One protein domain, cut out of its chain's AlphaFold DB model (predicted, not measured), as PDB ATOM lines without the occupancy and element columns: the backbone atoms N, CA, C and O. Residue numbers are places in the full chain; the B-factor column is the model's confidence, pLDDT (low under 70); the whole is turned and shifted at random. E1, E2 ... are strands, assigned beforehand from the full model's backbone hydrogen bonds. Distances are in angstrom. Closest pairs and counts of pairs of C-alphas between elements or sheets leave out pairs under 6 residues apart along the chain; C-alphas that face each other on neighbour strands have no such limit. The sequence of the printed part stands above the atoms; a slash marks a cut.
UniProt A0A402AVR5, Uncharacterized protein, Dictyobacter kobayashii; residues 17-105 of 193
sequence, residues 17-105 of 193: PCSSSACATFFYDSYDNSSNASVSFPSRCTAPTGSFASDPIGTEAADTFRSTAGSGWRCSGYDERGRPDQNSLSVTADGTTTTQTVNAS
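This is residues 17 to 105 of the 193 residues of an uncharacterized protein of Dictyobacter kobayashii (UniProt A0A402AVR5). One twisted antiparallel wall of five strands is built from a short edge strand E1 and the longer E2 to E5, and a long loop, residues 29 to 61, passes over part of one face. The 89 printed residues hold no named helix; the sheet order is E1 E2 E3 E4 E5, a meander, each strand the antiparallel neighbour of the one before. The class is all strand, with 38 residues in named elements, under half; the whole is compact, radius of gyration of the C-alphas 13.4 A, spanning 39 by 29 by 20 A.

Start at E1, residues 26 to 28, an edge strand; its N 28 is 2.8 A from O 62 of E2, residues 62 to 67. Next, N 65 and O 72 of E3, residues 70 to 78, are 2.9 A apart. Look at N 73 and O 90 of E4, residues 84 to 93: 2.9 A. Last, N 89 and O 100 of E5, residues 96 to 105, are 2.8 A apart. E1 and E5 are apart.

Find C-alpha 26 at (-13.542, 28.871, 3.702), where E1 begins its 7.0 A. E2 runs 17.5 A, E3 27.5 A, E4 27.1 A and E5 30.3 A, to C-alpha 105 at (-28.038, 50.482, 13.645).

The farthest C-alphas, Ser 51 and Thr 68, are 39.5 A apart. The printed part has no cut; the link E1 to E2 is long. Residues 17 to 30, 32 to 40 and 43 to 58 have pLDDT under 70.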
ATOM      1  N   PRO A  17     -12.093  18.295  -0.832       46.47
ATOM      2  CA  PRO A  17     -12.281  19.009   0.431       46.47
ATOM      3  C   PRO A  17     -11.590  20.395   0.367       46.47
ATOM      4  O   PRO A  17     -10.499  20.598   0.897       46.47
ATOM      5  N   CYS A  18     -12.265  21.337  -0.305       57.25
ATOM      6  CA  CYS A  18     -11.946  22.766  -0.436       57.25
ATOM      7  C   CYS A  18     -10.584  23.111  -1.120       57.25
ATOM      8  O   CYS A  18      -9.598  23.500  -0.495       57.25
ATOM      9  N   SER A  19     -10.580  23.051  -2.460       44.47
ATOM     10  CA  SER A  19      -9.686  23.783  -3.383       44.47
ATOM     11  C   SER A  19     -10.461  24.031  -4.698       44.47
ATOM     12  O   SER A  19     -10.986  23.091  -5.277       44.47
ATOM     13  N   SER A  20     -10.672  25.232  -5.245       45.91
ATOM     14  CA  SER A  20     -10.222  26.599  -4.967       45.91
ATOM     15  C   SER A  20     -11.292  27.623  -5.412       45.91
ATOM     16  O   SER A  20     -12.071  27.380  -6.333       45.91
ATOM     17  N   SER A  21     -11.271  28.805  -4.790       45.00
ATOM     18  CA  SER A  21     -11.740  30.086  -5.340       45.00
ATOM     19  C   SER A  21     -10.519  31.007  -5.432       45.00
ATOM     20  O   SER A  21      -9.616  30.913  -4.603       45.00
ATOM     21  N   ALA A  22     -10.467  31.910  -6.417       45.69
ATOM     22  CA  ALA A  22      -9.368  32.875  -6.531       45.69
ATOM     23  C   ALA A  22      -9.336  33.902  -5.374       45.69
ATOM     24  O   ALA A  22      -8.356  34.637  -5.250       45.69
ATOM     25  N   CYS A  23     -10.383  33.969  -4.531       51.94
ATOM     26  CA  CYS A  23     -10.522  34.984  -3.476       51.94
ATOM     27  C   CYS A  23     -11.175  34.521  -2.150       51.94
ATOM     28  O   CYS A  23     -11.455  35.383  -1.324       51.94
ATOM     29  N   ALA A  24     -11.399  33.223  -1.908       50.22
ATOM     30  CA  ALA A  24     -11.937  32.713  -0.635       50.22
ATOM     31  C   ALA A  24     -11.515  31.253  -0.409       50.22
ATOM     32  O   ALA A  24     -11.518  30.459  -1.352       50.22
ATOM     33  N   THR A  25     -11.117  30.902   0.813       57.38
ATOM     34  CA  THR A  25     -10.647  29.555   1.186       57.38
ATOM     35  C   THR A  25     -11.683  28.800   2.032       57.38
ATOM     36  O   THR A  25     -11.801  27.591   1.850       57.38
ATOM     37  N   PHE A  26     -12.480  29.481   2.874       62.44
ATOM     38  CA  PHE A  26     -13.542  28.871   3.702       62.44
ATOM     39  C   PHE A  26     -14.637  29.882   4.071       62.44
ATOM     40  O   PHE A  26     -14.289  31.011   4.398       62.44
ATOM     41  N   PHE A  27     -15.902  29.441   4.129       68.81
ATOM     42  CA  PHE A  27     -17.056  30.221   4.602       68.81
ATOM     43  C   PHE A  27     -17.719  29.568   5.823       68.81
ATOM     44  O   PHE A  27     -17.832  28.337   5.872       68.81
ATOM     45  N   TYR A  28     -18.204  30.388   6.756       69.12
ATOM     46  CA  TYR A  28     -18.938  29.971   7.952       69.12
ATOM     47  C   TYR A  28     -20.295  30.667   8.014       69.12
ATOM     48  O   TYR A  28     -20.400  31.851   7.699       69.12
ATOM     49  N   ASP A  29     -21.313  29.938   8.452       67.56
ATOM     50  CA  ASP A  29     -22.653  30.438   8.769       67.56
ATOM     51  C   ASP A  29     -22.839  30.715  10.272       67.56
ATOM     52  O   ASP A  29     -23.922  31.099  10.676       67.56
ATOM     53  N   SER A  30     -21.802  30.548  11.105       67.69
ATOM     54  CA  SER A  30     -21.820  30.865  12.540       67.69
ATOM     55  C   SER A  30     -20.490  31.478  13.012       67.69
ATOM     56  O   SER A  30     -19.514  31.531  12.263       67.69
ATOM     57  N   TYR A  31     -20.435  31.906  14.281       72.00
ATOM     58  CA  TYR A  31     -19.260  32.519  14.925       72.00
ATOM     59  C   TYR A  31     -18.290  31.541  15.607       72.00
ATOM     60  O   TYR A  31     -17.528  31.917  16.501       72.00
ATOM     61  N   ASP A  32     -18.336  30.264  15.244       68.75
ATOM     62  CA  ASP A  32     -17.548  29.217  15.884       68.75
ATOM     63  C   ASP A  32     -17.245  28.057  14.924       68.75
ATOM     64  O   ASP A  32     -17.873  27.870  13.883       68.75
ATOM     65  N   ASN A  33     -16.261  27.230  15.280       65.94
ATOM     66  CA  ASN A  33     -15.838  26.068  14.491       65.94
ATOM     67  C   ASN A  33     -16.297  24.731  15.092       65.94
ATOM     68  O   ASN A  33     -15.713  23.692  14.779       65.94
ATOM     69  N   SER A  34     -17.324  24.721  15.950       66.31
ATOM     70  CA  SER A  34     -17.742  23.505  16.663       66.31
ATOM     71  C   SER A  34     -18.152  22.362  15.726       66.31
ATOM     72  O   SER A  34     -17.936  21.196  16.056       66.31
ATOM     73  N   SER A  35     -18.648  22.663  14.524       59.09
ATOM     74  CA  SER A  35     -18.960  21.644  13.512       59.09
ATOM     75  C   SER A  35     -17.779  21.199  12.642       59.09
ATOM     76  O   SER A  35     -17.896  20.208  11.917       59.09
ATOM     77  N   ASN A  36     -16.656  21.923  12.673       57.69
ATOM     78  CA  ASN A  36     -15.489  21.649  11.841       57.69
ATOM     79  C   ASN A  36     -14.193  22.029  12.571       57.69
ATOM     80  O   ASN A  36     -13.479  22.960  12.197       57.69
ATOM     81  N   ALA A  37     -13.892  21.280  13.635       64.50
ATOM     82  CA  ALA A  37     -12.787  21.552  14.557       64.50
ATOM     83  C   ALA A  37     -11.386  21.560  13.908       64.50
ATOM     84  O   ALA A  37     -10.431  22.029  14.524       64.50
ATOM     85  N   SER A  38     -11.240  21.044  12.681       64.62
ATOM     86  CA  SER A  38      -9.983  21.086  11.920       64.62
ATOM     87  C   SER A  38      -9.705  22.449  11.277       64.62
ATOM     88  O   SER A  38      -8.599  22.664  10.777       64.62
ATOM     89  N   VAL A  39     -10.673  23.371  11.299       58.94
ATOM     90  CA  VAL A  39     -10.535  24.717  10.741       58.94
ATOM     91  C   VAL A  39     -10.557  25.743  11.867       58.94
ATOM     92  O   VAL A  39     -11.417  25.717  12.745       58.94
ATOM     93  N   SER A  40      -9.596  26.661  11.856       67.00
ATOM     94  CA  SER A  40      -9.548  27.751  12.827       67.00
ATOM     95  C   SER A  40     -10.545  28.838  12.441       67.00
ATOM     96  O   SER A  40     -10.380  29.485  11.404       67.00
ATOM     97  N   PHE A  41     -11.544  29.076  13.294       70.19
ATOM     98  CA  PHE A  41     -12.392  30.258  13.166       70.19
ATOM     99  C   PHE A  41     -11.549  31.522  13.413       70.19
ATOM    100  O   PHE A  41     -10.673  31.498  14.292       70.19
ATOM    101  N   PRO A  42     -11.747  32.627  12.674       71.06
ATOM    102  CA  PRO A  42     -10.952  33.823  12.901       71.06
ATOM    103  C   PRO A  42     -11.228  34.390  14.299       71.06
ATOM    104  O   PRO A  42     -12.342  34.781  14.624       71.06
ATOM    105  N   SER A  43     -10.192  34.482  15.133       66.25
ATOM    106  CA  SER A  43     -10.314  34.833  16.561       66.25
ATOM    107  C   SER A  43     -10.821  36.248  16.847       66.25
ATOM    108  O   SER A  43     -11.139  36.571  17.986       66.25
ATOM    109  N   ARG A  44     -10.860  37.108  15.826       64.31
ATOM    110  CA  ARG A  44     -11.358  38.485  15.905       64.31
ATOM    111  C   ARG A  44     -12.709  38.678  15.218       64.31
ATOM    112  O   ARG A  44     -13.242  39.785  15.261       64.31
ATOM    113  N   CYS A  45     -13.274  37.617  14.645       67.12
ATOM    114  CA  CYS A  45     -14.683  37.570  14.281       67.12
ATOM    115  C   CYS A  45     -15.465  37.277  15.548       67.12
ATOM    116  O   CYS A  45     -15.728  36.137  15.903       67.12
ATOM    117  N   THR A  46     -15.729  38.330  16.304       62.00
ATOM    118  CA  THR A  46     -16.460  38.197  17.557       62.00
ATOM    119  C   THR A  46     -17.907  38.509  17.247       62.00
ATOM    120  O   THR A  46     -18.181  39.600  16.755       62.00
ATOM    121  N   ALA A  47     -18.816  37.577  17.533       56.06
ATOM    122  CA  ALA A  47     -20.234  37.903  17.540       56.06
ATOM    123  C   ALA A  47     -20.453  39.091  18.493       56.06
ATOM    124  O   ALA A  47     -19.906  39.069  19.608       56.06
ATOM    125  N   PRO A  48     -21.232  40.113  18.112       53.38
ATOM    126  CA  PRO A  48     -21.705  41.105  19.064       53.38
ATOM    127  C   PRO A  48     -22.341  40.399  20.270       53.38
ATOM    128  O   PRO A  48     -23.170  39.500  20.127       53.38
ATOM    129  N   THR A  49     -21.912  40.762  21.479       47.19
ATOM    130  CA  THR A  49     -22.490  40.204  22.712       47.19
ATOM    131  C   THR A  49     -23.793  40.934  23.052       47.19
ATOM    132  O   THR A  49     -23.881  42.150  22.896       47.19
ATOM    133  N   GLY A  50     -24.810  40.208  23.528       50.50
ATOM    134  CA  GLY A  50     -26.117  40.763  23.912       50.50
ATOM    135  C   GLY A  50     -27.265  40.323  22.998       50.50
ATOM    136  O   GLY A  50     -27.124  39.375  22.230       50.50
ATOM    137  N   SER A  51     -28.414  41.004  23.082       40.41
ATOM    138  CA  SER A  51     -29.643  40.687  22.326       40.41
ATOM    139  C   SER A  51     -29.500  40.777  20.796       40.41
ATOM    140  O   SER A  51     -30.417  40.401  20.077       40.41
ATOM    141  N   PHE A  52     -28.352  41.253  20.310       46.94
ATOM    142  CA  PHE A  52     -27.991  41.388  18.897       46.94
ATOM    143  C   PHE A  52     -27.138  40.217  18.381       46.94
ATOM    144  O   PHE A  52     -26.559  40.310  17.311       46.94
ATOM    145  N   ALA A  53     -27.022  39.109  19.123       54.56
ATOM    146  CA  ALA A  53     -26.361  37.897  18.635       54.56
ATOM    147  C   ALA A  53     -27.248  37.197  17.589       54.56
ATOM    148  O   ALA A  53     -27.894  36.184  17.857       54.56
ATOM    149  N   SER A  54     -27.344  37.798  16.414       54.09
ATOM    150  CA  SER A  54     -28.181  37.333  15.329       54.09
ATOM    151  C   SER A  54     -27.355  36.530  14.344       54.09
ATOM    152  O   SER A  54     -26.447  37.034  13.683       54.09
ATOM    153  N   ASP A  55     -27.670  35.251  14.279       60.84
ATOM    154  CA  ASP A  55     -27.232  34.357  13.224       60.84
ATOM    155  C   ASP A  55     -28.458  34.096  12.335       60.84
ATOM    156  O   ASP A  55     -29.330  33.291  12.696       60.84
ATOM    157  N   PRO A  56     -28.612  34.818  11.209       62.53
ATOM    158  CA  PRO A  56     -29.602  34.453  10.223       62.53
ATOM    159  C   PRO A  56     -29.124  33.181   9.522       62.53
ATOM    160  O   PRO A  56     -28.257  33.228   8.648       62.53
ATOM    161  N   ILE A  57     -29.744  32.053   9.890       63.22
ATOM    162  CA  ILE A  57     -29.471  30.720   9.333       63.22
ATOM    163  C   ILE A  57     -29.299  30.792   7.810       63.22
ATOM    164  O   ILE A  57     -30.224  31.162   7.082       63.22
ATOM    165  N   GLY A  58     -28.128  30.366   7.331       64.81
ATOM    166  CA  GLY A  58     -27.797  30.317   5.906       64.81
ATOM    167  C   GLY A  58     -27.188  31.601   5.338       64.81
ATOM    168  O   GLY A  58     -27.006  31.681   4.121       64.81
ATOM    169  N   THR A  59     -26.853  32.577   6.186       71.81
ATOM    170  CA  THR A  59     -26.108  33.778   5.786       71.81
ATOM    171  C   THR A  59     -24.640  33.653   6.182       71.81
ATOM    172  O   THR A  59     -24.305  33.058   7.199       71.81
ATOM    173  N   GLU A  60     -23.748  34.177   5.348       74.12
ATOM    174  CA  GLU A  60     -22.304  34.139   5.576       74.12
ATOM    175  C   GLU A  60     -21.905  35.027   6.765       74.12
ATOM    176  O   GLU A  60     -21.947  36.250   6.672       74.12
ATOM    177  N   ALA A  61     -21.480  34.412   7.868       76.25
ATOM    178  CA  ALA A  61     -20.961  35.103   9.046       76.25
ATOM    179  C   ALA A  61     -19.464  35.415   8.919       76.25
ATOM    180  O   ALA A  61     -18.988  36.410   9.470       76.25
ATOM    181  N   ALA A  62     -18.706  34.572   8.208       78.75
ATOM    182  CA  ALA A  62     -17.271  34.748   8.027       78.75
ATOM    183  C   ALA A  62     -16.724  34.093   6.749       78.75
ATOM    184  O   ALA A  62     -17.134  32.992   6.390       78.75
ATOM    185  N   ASP A  63     -15.710  34.717   6.146       77.44
ATOM    186  CA  ASP A  63     -14.858  34.183   5.075       77.44
ATOM    187  C   ASP A  63     -13.381  34.391   5.426       77.44
ATOM    188  O   ASP A  63     -13.002  35.397   6.027       77.44
ATOM    189  N   THR A  64     -12.524  33.459   5.020       76.94
ATOM    190  CA  THR A  64     -11.064  33.570   5.130       76.94
ATOM    191  C   THR A  64     -10.415  33.497   3.755       76.94
ATOM    192  O   THR A  64     -10.759  32.659   2.926       76.94
ATOM    193  N   PHE A  65      -9.402  34.325   3.522       77.88
ATOM    194  CA  PHE A  65      -8.631  34.316   2.282       77.88
ATOM    195  C   PHE A  65      -7.131  34.294   2.567       77.88
ATOM    196  O   PHE A  65      -6.642  34.854   3.551       77.88
ATOM    197  N   ARG A  66      -6.372  33.648   1.679       75.94
ATOM    198  CA  ARG A  66      -4.912  33.566   1.767       75.94
ATOM    199  C   ARG A  66      -4.280  33.508   0.383       75.94
ATOM    200  O   ARG A  66      -4.775  32.837  -0.513       75.94
ATOM    201  N   SER A  67      -3.152  34.188   0.240       76.38
ATOM    202  CA  SER A  67      -2.274  34.151  -0.926       76.38
ATOM    203  C   SER A  67      -0.816  34.330  -0.490       76.38
ATOM    204  O   SER A  67      -0.530  34.528   0.692       76.38
ATOM    205  N   THR A  68       0.117  34.298  -1.441       76.38
ATOM    206  CA  THR A  68       1.527  34.640  -1.183       76.38
ATOM    207  C   THR A  68       1.698  36.090  -0.719       76.38
ATOM    208  O   THR A  68       2.599  36.369   0.062       76.38
ATOM    209  N   ALA A  69       0.829  37.006  -1.164       81.31
ATOM    210  CA  ALA A  69       0.902  38.431  -0.829       81.31
ATOM    211  C   ALA A  69       0.312  38.769   0.554       81.31
ATOM    212  O   ALA A  69       0.492  39.879   1.045       81.31
ATOM    213  N   GLY A  70      -0.411  37.839   1.184       82.69
ATOM    214  CA  GLY A  70      -1.046  38.083   2.473       82.69
ATOM    215  C   GLY A  70      -2.221  37.159   2.759       82.69
ATOM    216  O   GLY A  70      -2.593  36.298   1.958       82.69
ATOM    217  N   SER A  71      -2.829  37.353   3.918       82.69
ATOM    218  CA  SER A  71      -3.996  36.603   4.382       82.69
ATOM    219  C   SER A  71      -4.980  37.526   5.069       82.69
ATOM    220  O   SER A  71      -4.626  38.633   5.448       82.69
ATOM    221  N   GLY A  72      -6.201  37.074   5.279       83.12
ATOM    222  CA  GLY A  72      -7.180  37.870   5.983       83.12
ATOM    223  C   GLY A  72      -8.512  37.169   6.096       83.12
ATOM    224  O   GLY A  72      -8.650  35.986   5.774       83.12
ATOM    225  N   TRP A  73      -9.487  37.915   6.584       82.50
ATOM    226  CA  TRP A  73     -10.840  37.432   6.765       82.50
ATOM    227  C   TRP A  73     -11.845  38.575   6.654       82.50
ATOM    228  O   TRP A  73     -11.507  39.744   6.860       82.50
ATOM    229  N   ARG A  74     -13.077  38.221   6.305       85.25
ATOM    230  CA  ARG A  74     -14.256  39.088   6.341       85.25
ATOM    231  C   ARG A  74     -15.251  38.480   7.304       85.25
ATOM    232  O   ARG A  74     -15.377  37.264   7.298       85.25
ATOM    233  N   CYS A  75     -15.931  39.298   8.093       82.12
ATOM    234  CA  CYS A  75     -16.983  38.830   8.988       82.12
ATOM    235  C   CYS A  75     -18.153  39.799   9.017       82.12
ATOM    236  O   CYS A  75     -17.952  41.010   8.923       82.12
ATOM    237  N   SER A  76     -19.359  39.263   9.146       81.88
ATOM    238  CA  SER A  76     -20.598  40.030   9.139       81.88
ATOM    239  C   SER A  76     -21.448  39.670  10.348       81.88
ATOM    240  O   SER A  76     -21.681  38.495  10.622       81.88
ATOM    241  N   GLY A  77     -21.903  40.702  11.055       80.50
ATOM    242  CA  GLY A  77     -22.897  40.612  12.116       80.50
ATOM    243  C   GLY A  77     -24.254  41.064  11.655       80.50
ATOM    244  O   GLY A  77     -24.377  41.776  10.656       80.50
ATOM    245  N   TYR A  78     -25.263  40.587  12.370       80.38
ATOM    246  CA  TYR A  78     -26.651  40.862  12.084       80.38
ATOM    247  C   TYR A  78     -27.352  41.314  13.369       80.38
ATOM    248  O   TYR A  78     -26.954  40.941  14.469       80.38
ATOM    249  N   ASP A  79     -28.436  42.071  13.234       79.50
ATOM    250  CA  ASP A  79     -29.330  42.408  14.341       79.50
ATOM    251  C   ASP A  79     -30.451  41.376  14.498       79.50
ATOM    252  O   ASP A  79     -30.628  40.516  13.643       79.50
ATOM    253  N   GLU A  80     -31.273  41.472  15.546       77.25
ATOM    254  CA  GLU A  80     -32.382  40.540  15.846       77.25
ATOM    255  C   GLU A  80     -33.354  40.244  14.677       77.25
ATOM    256  O   GLU A  80     -34.104  39.268  14.729       77.25
ATOM    257  N   ARG A  81     -33.358  41.069  13.619       80.50
ATOM    258  CA  ARG A  81     -34.203  40.911  12.424       80.50
ATOM    259  C   ARG A  81     -33.449  40.307  11.235       80.50
ATOM    260  O   ARG A  81     -33.998  40.246  10.136       80.50
ATOM    261  N   GLY A  82     -32.203  39.886  11.439       79.81
ATOM    262  CA  GLY A  82     -31.311  39.352  10.413       79.81
ATOM    263  C   GLY A  82     -30.745  40.420   9.473       79.81
ATOM    264  O   GLY A  82     -30.291  40.079   8.380       79.81
ATOM    265  N   ARG A  83     -30.789  41.710   9.840       83.19
ATOM    266  CA  ARG A  83     -30.206  42.791   9.025       83.19
ATOM    267  C   ARG A  83     -28.728  42.958   9.378       83.19
ATOM    268  O   ARG A  83     -28.433  42.935  10.566       83.19
ATOM    269  N   PRO A  84     -27.816  43.169   8.414       84.44
ATOM    270  CA  PRO A  84     -26.398  43.342   8.720       84.44
ATOM    271  C   PRO A  84     -26.142  44.559   9.622       84.44
ATOM    272  O   PRO A  84     -26.387  45.685   9.201       84.44
ATOM    273  N   ASP A  85     -25.633  44.358  10.833       85.31
ATOM    274  CA  ASP A  85     -25.336  45.422  11.805       85.31
ATOM    275  C   ASP A  85     -23.833  45.600  12.062       85.31
ATOM    276  O   ASP A  85     -23.403  46.558  12.705       85.31
ATOM    277  N   GLN A  86     -23.013  44.715  11.499       86.06
ATOM    278  CA  GLN A  86     -21.567  44.789  11.570       86.06
ATOM    279  C   GLN A  86     -20.945  44.218  10.302       86.06
ATOM    280  O   GLN A  86     -21.390  43.206   9.766       86.06
ATOM    281  N   ASN A  87     -19.868  44.843   9.837       86.75
ATOM    282  CA  ASN A  87     -19.026  44.284   8.794       86.75
ATOM    283  C   ASN A  87     -17.556  44.560   9.105       86.75
ATOM    284  O   ASN A  87     -17.153  45.711   9.284       86.75
ATOM    285  N   SER A  88     -16.751  43.507   9.144       86.62
ATOM    286  CA  SER A  88     -15.339  43.562   9.491       86.62
ATOM    287  C   SER A  88     -14.479  42.983   8.379       86.62
ATOM    288  O   SER A  88     -14.784  41.936   7.818       86.62
ATOM    289  N   LEU A  89     -13.359  43.643   8.097       88.88
ATOM    290  CA  LEU A  89     -12.308  43.163   7.210       88.88
ATOM    291  C   LEU A  89     -10.981  43.208   7.961       88.88
ATOM    292  O   LEU A  89     -10.576  44.262   8.451       88.88
ATOM    293  N   SER A  90     -10.276  42.085   7.985       88.62
ATOM    294  CA  SER A  90      -8.898  42.018   8.453       88.62
ATOM    295  C   SER A  90      -7.986  41.563   7.334       88.62
ATOM    296  O   SER A  90      -8.287  40.599   6.633       88.62
ATOM    297  N   VAL A  91      -6.873  42.265   7.169       89.12
ATOM    298  CA  VAL A  91      -5.842  41.956   6.182       89.12
ATOM    299  C   VAL A  91      -4.497  41.961   6.886       89.12
ATOM    300  O   VAL A  91      -4.120  42.944   7.520       89.12
ATOM    301  N   THR A  92      -3.767  40.866   6.740       89.19
ATOM    302  CA  THR A  92      -2.365  40.713   7.105       89.19
ATOM    303  C   THR A  92      -1.523  40.686   5.834       89.19
ATOM    304  O   THR A  92      -1.621  39.744   5.047       89.19
ATOM    305  N   ALA A  93      -0.677  41.694   5.652       89.88
ATOM    306  CA  ALA A  93       0.303  41.786   4.571       89.88
ATOM    307  C   ALA A  93       1.607  42.370   5.132       89.88
ATOM    308  O   ALA A  93       1.569  43.181   6.057       89.88
ATOM    309  N   ASP A  94       2.758  41.914   4.631       90.31
ATOM    310  CA  ASP A  94       4.089  42.389   5.053       90.31
ATOM    311  C   ASP A  94       4.304  42.400   6.582       90.31
ATOM    312  O   ASP A  94       4.886  43.316   7.159       90.31
ATOM    313  N   GLY A  95       3.776  41.384   7.275       87.19
ATOM    314  CA  GLY A  95       3.859  41.260   8.737       87.19
ATOM    315  C   GLY A  95       2.952  42.216   9.528       87.19
ATOM    316  O   GLY A  95       2.894  42.116  10.752       87.19
ATOM    317  N   THR A  96       2.205  43.094   8.857       93.06
ATOM    318  CA  THR A  96       1.277  44.045   9.481       93.06
ATOM    319  C   THR A  96      -0.157  43.564   9.323       93.06
ATOM    320  O   THR A  96      -0.558  43.152   8.239       93.06
ATOM    321  N   THR A  97      -0.942  43.618  10.401       91.62
ATOM    322  CA  THR A  97      -2.373  43.283  10.371       91.62
ATOM    323  C   THR A  97      -3.214  44.530  10.601       91.62
ATOM    324  O   THR A  97      -3.140  45.133  11.670       91.62
ATOM    325  N   THR A  98      -4.060  44.863   9.631       91.62
ATOM    326  CA  THR A  98      -5.036  45.953   9.717       91.62
ATOM    327  C   THR A  98      -6.427  45.355   9.804       91.62
ATOM    328  O   THR A  98      -6.783  44.502   8.998       91.62
ATOM    329  N   THR A  99      -7.217  45.789  10.784       88.44
ATOM    330  CA  THR A  99      -8.620  45.381  10.926       88.44
ATOM    331  C   THR A  99      -9.500  46.617  10.895       88.44
ATOM    332  O   THR A  99      -9.213  47.592  11.581       88.44
ATOM    333  N   GLN A 100     -10.552  46.563  10.091       90.06
ATOM    334  CA  GLN A 100     -11.534  47.620   9.919       90.06
ATOM    335  C   GLN A 100     -12.911  47.048  10.222       90.06
ATOM    336  O   GLN A 100     -13.259  46.013   9.663       90.06
ATOM    337  N   THR A 101     -13.676  47.717  11.079       86.62
ATOM    338  CA  THR A 101     -15.046  47.328  11.422       86.62
ATOM    339  C   THR A 101     -15.976  48.509  11.210       86.62
ATOM    340  O   THR A 101     -15.732  49.584  11.751       86.62
ATOM    341  N   VAL A 102     -17.039  48.289  10.444       88.88
ATOM    342  CA  VAL A 102     -18.181  49.196  10.328       88.88
ATOM    343  C   VAL A 102     -19.326  48.605  11.137       88.88
ATOM    344  O   VAL A 102     -19.586  47.411  11.020       88.88
ATOM    345  N   ASN A 103     -20.017  49.420  11.932       87.94
ATOM    346  CA  ASN A 103     -21.235  49.003  12.633       87.94
ATOM    347  C   ASN A 103     -22.419  49.842  12.159       87.94
ATOM    348  O   ASN A 103     -22.259  51.039  11.922       87.94
ATOM    349  N   ALA A 104     -23.591  49.233  12.047       90.75
ATOM    350  CA  ALA A 104     -24.836  49.869  11.661       90.75
ATOM    351  C   ALA A 104     -25.877  49.734  12.777       90.75
ATOM    352  O   ALA A 104     -25.843  48.809  13.585       90.75
ATOM    353  N   SER A 105     -26.831  50.654  12.832       90.69
ATOM    354  CA  SER A 105     -28.038  50.482  13.645       90.69
ATOM    355  C   SER A 105     -29.257  50.915  12.858       90.69
ATOM    356  O   SER A 105     -29.158  51.722  11.933       90.69
TER     357      SER A 105